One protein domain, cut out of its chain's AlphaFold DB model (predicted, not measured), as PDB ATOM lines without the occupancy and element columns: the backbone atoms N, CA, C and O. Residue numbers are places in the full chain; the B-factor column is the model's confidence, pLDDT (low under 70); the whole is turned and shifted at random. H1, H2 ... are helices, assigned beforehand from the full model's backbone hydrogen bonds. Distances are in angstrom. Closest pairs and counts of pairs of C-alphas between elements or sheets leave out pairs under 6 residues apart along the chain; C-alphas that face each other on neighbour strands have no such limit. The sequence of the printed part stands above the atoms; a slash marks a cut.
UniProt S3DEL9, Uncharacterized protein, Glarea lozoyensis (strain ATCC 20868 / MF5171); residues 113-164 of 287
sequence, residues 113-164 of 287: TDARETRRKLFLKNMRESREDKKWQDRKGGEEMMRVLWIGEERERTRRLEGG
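This is residues 113 to 164 of the 287 residues of an uncharacterized protein of Glarea lozoyensis (strain ATCC 20868 / MF5171) (UniProt S3DEL9). Two helices, H1 and then H2, make the arms of a wide, open V, with a tight link of four residues, 139 to 142, at its corner. The arms reach away from each other, and residues 113 to 132 of H1 and 146 to 164 of H2 stand free. The printed part has 52 residues, 48 of them in the two helices, with no named strand; the class is all helix. It is extended, with a radius of gyration of the C-alphas of 19.7 A and spans of 63 by 24 by 8 A.

H1, residues 113 to 138, begins with C-alpha 113 at (167.472, 292.901, 177.434) and is 36.8 A long from first to last C-alpha. H2, residues 143 to 164, is 31.5 A long and ends with C-alpha 164 at (215.900, 260.376, 153.140).

H1 and H2 are apart, with no C-alpha of the one within 8 A of the other. In both helices every O i to N i+4 pair is within hydrogen-bond range.

The C-alphas of Thr 113 and Gly 164, the two farthest apart, are 63.2 A apart. The printed part has no cut. Mean pLDDT of the printed part is 80.5; it is under 70 at residues 113, 140 to 142, 157 to 159 and 161 to 164.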
ATOM      1  N   THR A 113     167.216 293.164 178.844       69.25
ATOM      2  CA  THR A 113     167.472 292.901 177.434       69.25
ATOM      3  C   THR A 113     168.845 292.293 177.221       69.25
ATOM      4  O   THR A 113     168.914 291.268 176.562       69.25
ATOM      5  N   ASP A 114     169.910 292.806 177.838       77.19
ATOM      6  CA  ASP A 114     171.276 292.355 177.528       77.19
ATOM      7  C   ASP A 114     171.540 290.950 178.092       77.19
ATOM      8  O   ASP A 114     172.102 290.081 177.420       77.19
ATOM      9  N   ALA A 115     171.044 290.671 179.301       81.69
ATOM     10  CA  ALA A 115     171.105 289.339 179.902       81.69
ATOM     11  C   ALA A 115     170.218 288.333 179.148       81.69
ATOM     12  O   ALA A 115     170.615 287.187 178.907       81.69
ATOM     13  N   ARG A 116     169.020 288.756 178.728       86.75
ATOM     14  CA  ARG A 116     168.100 287.939 177.925       86.75
ATOM     15  C   ARG A 116     168.659 287.661 176.530       86.75
ATOM     16  O   ARG A 116     168.538 286.539 176.041       86.75
ATOM     17  N   GLU A 117     169.280 288.647 175.900       88.56
ATOM     18  CA  GLU A 117     169.922 288.530 174.592       88.56
ATOM     19  C   GLU A 117     171.158 287.639 174.665       88.56
ATOM     20  O   GLU A 117     171.319 286.769 173.811       88.56
ATOM     21  N   THR A 118     171.959 287.750 175.725       92.00
ATOM     22  CA  THR A 118     173.087 286.841 175.982       92.00
ATOM     23  C   THR A 118     172.599 285.406 176.150       92.00
ATOM     24  O   THR A 118     173.104 284.500 175.486       92.00
ATOM     25  N   ARG A 119     171.547 285.186 176.951       93.75
ATOM     26  CA  ARG A 119     170.941 283.856 177.124       93.75
ATOM     27  C   ARG A 119     170.406 283.301 175.802       93.75
ATOM     28  O   ARG A 119     170.630 282.134 175.494       93.75
ATOM     29  N   ARG A 120     169.749 284.133 174.988       95.06
ATOM     30  CA  ARG A 120     169.263 283.749 173.652       95.06
ATOM     31  C   ARG A 120     170.415 283.414 172.703       95.06
ATOM     32  O   ARG A 120     170.314 282.447 171.953       95.06
ATOM     33  N   LYS A 121     171.498 284.192 172.732       95.75
ATOM     34  CA  LYS A 121     172.689 283.978 171.904       95.75
ATOM     35  C   LYS A 121     173.373 282.662 172.259       95.75
ATOM     36  O   LYS A 121     173.662 281.886 171.356       95.75
ATOM     37  N   LEU A 122     173.565 282.392 173.550       96.06
ATOM     38  CA  LEU A 122     174.117 281.124 174.032       96.06
ATOM     39  C   LEU A 122     173.221 279.950 173.648       96.06
ATOM     40  O   LEU A 122     173.705 278.976 173.092       96.06
ATOM     41  N   PHE A 123     171.907 280.073 173.841       96.94
ATOM     42  CA  PHE A 123     170.969 279.030 173.438       96.94
ATOM     43  C   PHE A 123     171.070 278.709 171.942       96.94
ATOM     44  O   PHE A 123     171.196 277.547 171.576       96.94
ATOM     45  N   LEU A 124     171.057 279.724 171.070       96.94
ATOM     46  CA  LEU A 124     171.163 279.522 169.621       96.94
ATOM     47  C   LEU A 124     172.529 278.972 169.198       96.94
ATOM     48  O   LEU A 124     172.587 278.184 168.252       96.94
ATOM     49  N   LYS A 125     173.607 279.377 169.882       96.69
ATOM     50  CA  LYS A 125     174.946 278.821 169.674       96.69
ATOM     51  C   LYS A 125     174.945 277.333 170.017       96.69
ATOM     52  O   LYS A 125     175.197 276.530 169.128       96.69
ATOM     53  N   ASN A 126     174.552 276.985 171.240       96.44
ATOM     54  CA  ASN A 126     174.510 275.603 171.709       96.44
ATOM     55  C   ASN A 126     173.592 274.753 170.824       96.44
ATOM     56  O   ASN A 126     173.926 273.629 170.497       96.44
ATOM     57  N   MET A 127     172.464 275.290 170.350       97.06
ATOM     58  CA  MET A 127     171.577 274.561 169.441       97.06
ATOM     59  C   MET A 127     172.197 274.278 168.068       97.06
ATOM     60  O   MET A 127     171.892 273.253 167.455       97.06
ATOM     61  N   ARG A 128     173.006 275.204 167.540       96.00
ATOM     62  CA  ARG A 128     173.740 274.991 166.287       96.00
ATOM     63  C   ARG A 128     174.829 273.947 166.494       96.00
ATOM     64  O   ARG A 128     174.900 273.010 165.709       96.00
ATOM     65  N   GLU A 129     175.593 274.109 167.563       93.88
ATOM     66  CA  GLU A 129     176.669 273.213 167.978       93.88
ATOM     67  C   GLU A 129     176.140 271.794 168.195       93.88
ATOM     68  O   GLU A 129     176.566 270.885 167.506       93.88
ATOM     69  N   SER A 130     175.064 271.604 168.963       92.25
ATOM     70  CA  SER A 130     174.451 270.281 169.152       92.25
ATOM     71  C   SER A 130     173.942 269.634 167.857       92.25
ATOM     72  O   SER A 130     173.893 268.410 167.758       92.25
ATOM     73  N   ARG A 131     173.532 270.416 166.846       91.31
ATOM     74  CA  ARG A 131     173.168 269.867 165.523       91.31
ATOM     75  C   ARG A 131     174.396 269.446 164.727       91.31
ATOM     76  O   ARG A 131     174.331 268.467 163.989       91.31
ATOM     77  N   GLU A 132     175.472 270.210 164.840       89.81
ATOM     78  CA  GLU A 132     176.750 269.915 164.213       89.81
ATOM     79  C   GLU A 132     177.401 268.693 164.864       89.81
ATOM     80  O   GLU A 132     177.722 267.750 164.152       89.81
ATOM     81  N   ASP A 133     177.444 268.628 166.192       87.44
ATOM     82  CA  ASP A 133     177.906 267.469 166.960       87.44
ATOM     83  C   ASP A 133     177.118 266.217 166.615       87.44
ATOM     84  O   ASP A 133     177.704 265.169 166.361       87.44
ATOM     85  N   LYS A 134     175.786 266.317 166.520       89.12
ATOM     86  CA  LYS A 134     174.961 265.192 166.077       89.12
ATOM     87  C   LYS A 134     175.355 264.730 164.673       89.12
ATOM     88  O   LYS A 134     175.499 263.538 164.440       89.12
ATOM     89  N   LYS A 135     175.578 265.665 163.748       85.69
ATOM     90  CA  LYS A 135     176.022 265.347 162.386       85.69
ATOM     91  C   LYS A 135     177.421 264.720 162.369       85.69
ATOM     92  O   LYS A 135     177.669 263.851 161.539       85.69
ATOM     93  N   TRP A 136     178.323 265.145 163.253       79.69
ATOM     94  CA  TRP A 136     179.628 264.512 163.435       79.69
ATOM     95  C   TRP A 136     179.477 263.104 164.014       79.69
ATOM     96  O   TRP A 136     180.063 262.171 163.477       79.69
ATOM     97  N   GLN A 137     178.634 262.901 165.024       79.62
ATOM     98  CA  GLN A 137     178.369 261.574 165.585       79.62
ATOM     99  C   GLN A 137     177.732 260.617 164.571       79.62
ATOM    100  O   GLN A 137     178.191 259.482 164.448       79.62
ATOM    101  N   ASP A 138     176.767 261.086 163.776       77.69
ATOM    102  CA  ASP A 138     176.114 260.299 162.719       77.69
ATOM    103  C   ASP A 138     177.114 259.834 161.636       77.69
ATOM    104  O   ASP A 138     176.890 258.832 160.959       77.69
ATOM    105  N   ARG A 139     178.249 260.532 161.492       78.00
ATOM    106  CA  ARG A 139     179.361 260.177 160.592       78.00
ATOM    107  C   ARG A 139     180.422 259.273 161.237       78.00
ATOM    108  O   ARG A 139     181.451 259.044 160.621       78.00
ATOM    109  N   LYS A 140     180.214 258.761 162.461       69.19
ATOM    110  CA  LYS A 140     181.268 258.132 163.296       69.19
ATOM    111  C   LYS A 140     182.440 259.091 163.580       69.19
ATOM    112  O   LYS A 140     183.606 258.707 163.512       69.19
ATOM    113  N   GLY A 141     182.126 260.347 163.902       64.19
ATOM    114  CA  GLY A 141     183.023 261.511 163.865       64.19
ATOM    115  C   GLY A 141     184.328 261.459 164.663       64.19
ATOM    116  O   GLY A 141     185.213 262.255 164.378       64.19
ATOM    117  N   GLY A 142     184.495 260.534 165.609       66.00
ATOM    118  CA  GLY A 142     185.795 260.289 166.248       66.00
ATOM    119  C   GLY A 142     186.642 259.246 165.513       66.00
ATOM    120  O   GLY A 142     187.842 259.422 165.345       66.00
ATOM    121  N   GLU A 143     186.009 258.178 165.027       71.62
ATOM    122  CA  GLU A 143     186.675 257.032 164.398       71.62
ATOM    123  C   GLU A 143     187.218 257.394 163.008       71.62
ATOM    124  O   GLU A 143     188.336 257.035 162.652       71.62
ATOM    125  N   GLU A 144     186.445 258.140 162.215       71.00
ATOM    126  CA  GLU A 144     186.897 258.611 160.902       71.00
ATOM    127  C   GLU A 144     187.996 259.670 161.025       71.00
ATOM    128  O   GLU A 144     188.986 259.604 160.304       71.00
ATOM    129  N   MET A 145     187.874 260.593 161.981       73.56
ATOM    130  CA  MET A 145     188.902 261.598 162.253       73.56
ATOM    131  C   MET A 145     190.210 260.953 162.725       73.56
ATOM    132  O   MET A 145     191.274 261.309 162.230       73.56
ATOM    133  N   MET A 146     190.137 259.949 163.603       80.12
ATOM    134  CA  MET A 146     191.298 259.162 164.030       80.12
ATOM    135  C   MET A 146     191.937 258.404 162.861       80.12
ATOM    136  O   MET A 146     193.155 258.422 162.719       80.12
ATOM    137  N   ARG A 147     191.135 257.807 161.967       76.44
ATOM    138  CA  ARG A 147     191.655 257.193 160.734       76.44
ATOM    139  C   ARG A 147     192.346 258.204 159.821       76.44
ATOM    140  O   ARG A 147     193.379 257.881 159.254       76.44
ATOM    141  N   VAL A 148     191.791 259.404 159.659       80.06
ATOM    142  CA  VAL A 148     192.397 260.461 158.831       80.06
ATOM    143  C   VAL A 148     193.726 260.924 159.423       80.06
ATOM    144  O   VAL A 148     194.687 261.076 158.672       80.06
ATOM    145  N   LEU A 149     193.797 261.100 160.747       82.25
ATOM    146  CA  LEU A 149     195.039 261.432 161.447       82.25
ATOM    147  C   LEU A 149     196.091 260.335 161.253       82.25
ATOM    148  O   LEU A 149     197.189 260.639 160.803       82.25
ATOM    149  N   TRP A 150     195.718 259.070 161.462       85.75
ATOM    150  CA  TRP A 150     196.598 257.918 161.246       85.75
ATOM    151  C   TRP A 150     197.113 257.830 159.804       85.75
ATOM    152  O   TRP A 150     198.304 257.680 159.571       85.75
ATOM    153  N   ILE A 151     196.232 257.970 158.807       82.81
ATOM    154  CA  ILE A 151     196.620 257.934 157.387       82.81
ATOM    155  C   ILE A 151     197.540 259.113 157.032       82.81
ATOM    156  O   ILE A 151     198.439 258.968 156.205       82.81
ATOM    157  N   GLY A 152     197.310 260.286 157.626       82.38
ATOM    158  CA  GLY A 152     198.168 261.455 157.453       82.38
ATOM    159  C   GLY A 152     199.560 261.239 158.039       82.38
ATOM    160  O   GLY A 152     200.550 261.490 157.356       82.38
ATOM    161  N   GLU A 153     199.622 260.721 159.262       82.62
ATOM    162  CA  GLU A 153     200.860 260.406 159.970       82.62
ATOM    163  C   GLU A 153     201.665 259.310 159.260       82.62
ATOM    164  O   GLU A 153     202.854 259.489 159.001       82.62
ATOM    165  N   GLU A 154     201.001 258.241 158.813       78.94
ATOM    166  CA  GLU A 154     201.611 257.170 158.019       78.94
ATOM    167  C   GLU A 154     202.196 257.714 156.707       78.94
ATOM    168  O   GLU A 154     203.323 257.402 156.322       78.94
ATOM    169  N   ARG A 155     201.468 258.610 156.032       77.56
ATOM    170  CA  ARG A 155     201.948 259.273 154.814       77.56
ATOM    171  C   ARG A 155     203.127 260.212 155.073       77.56
ATOM    172  O   ARG A 155     203.947 260.444 154.184       77.56
ATOM    173  N   GLU A 156     203.200 260.815 156.250       74.75
ATOM    174  CA  GLU A 156     204.328 261.661 156.619       74.75
ATOM    175  C   GLU A 156     205.556 260.830 156.995       74.75
ATOM    176  O   GLU A 156     206.679 261.219 156.674       74.75
ATOM    177  N   ARG A 157     205.350 259.652 157.593       67.94
ATOM    178  CA  ARG A 157     206.398 258.658 157.845       67.94
ATOM    179  C   ARG A 157     206.990 258.127 156.541       67.94
ATOM    180  O   ARG A 157     208.209 258.146 156.386       67.94
ATOM    181  N   THR A 158     206.154 257.755 155.571       63.03
ATOM    182  CA  THR A 158     206.632 257.330 154.243       63.03
ATOM    183  C   THR A 158     207.335 258.460 153.500       63.03
ATOM    184  O   THR A 158     208.392 258.234 152.926       63.03
ATOM    185  N   ARG A 159     206.851 259.706 153.593       65.81
ATOM    186  CA  ARG A 159     207.552 260.870 153.023       65.81
ATOM    187  C   ARG A 159     208.913 261.129 153.680       65.81
ATOM    188  O   ARG A 159     209.824 261.568 152.987       65.81
ATOM    189  N   ARG A 160     209.067 260.907 154.992       71.75
ATOM    190  CA  ARG A 160     210.368 261.022 155.681       71.75
ATOM    191  C   ARG A 160     211.343 259.939 155.215       71.75
ATOM    192  O   ARG A 160     212.501 260.255 154.965       71.75
ATOM    193  N   LEU A 161     210.855 258.713 155.029       58.69
ATOM    194  CA  LEU A 161     211.632 257.599 154.473       58.69
ATOM    195  C   LEU A 161     212.044 257.864 153.013       58.69
ATOM    196  O   LEU A 161     213.221 257.785 152.683       58.69
ATOM    197  N   GLU A 162     211.112 258.284 152.153       54.50
ATOM    198  CA  GLU A 162     211.389 258.611 150.744       54.50
ATOM    199  C   GLU A 162     212.250 259.880 150.591       54.50
ATOM    200  O   GLU A 162     213.118 259.952 149.724       54.50
ATOM    201  N   GLY A 163     212.065 260.880 151.457       54.31
ATOM    202  CA  GLY A 163     212.870 262.104 151.487       54.31
ATOM    203  C   GLY A 163     214.304 261.895 151.988       54.31
ATOM    204  O   GLY A 163     215.172 262.706 151.668       54.31
ATOM    205  N   GLY A 164     214.563 260.811 152.727       49.16
ATOM    206  CA  GLY A 164     215.900 260.376 153.140       49.16
ATOM    207  C   GLY A 164     216.647 259.544 152.087       49.16
ATOM    208  O   GLY A 164     217.862 259.400 152.181       49.16
TER     209      GLY A 164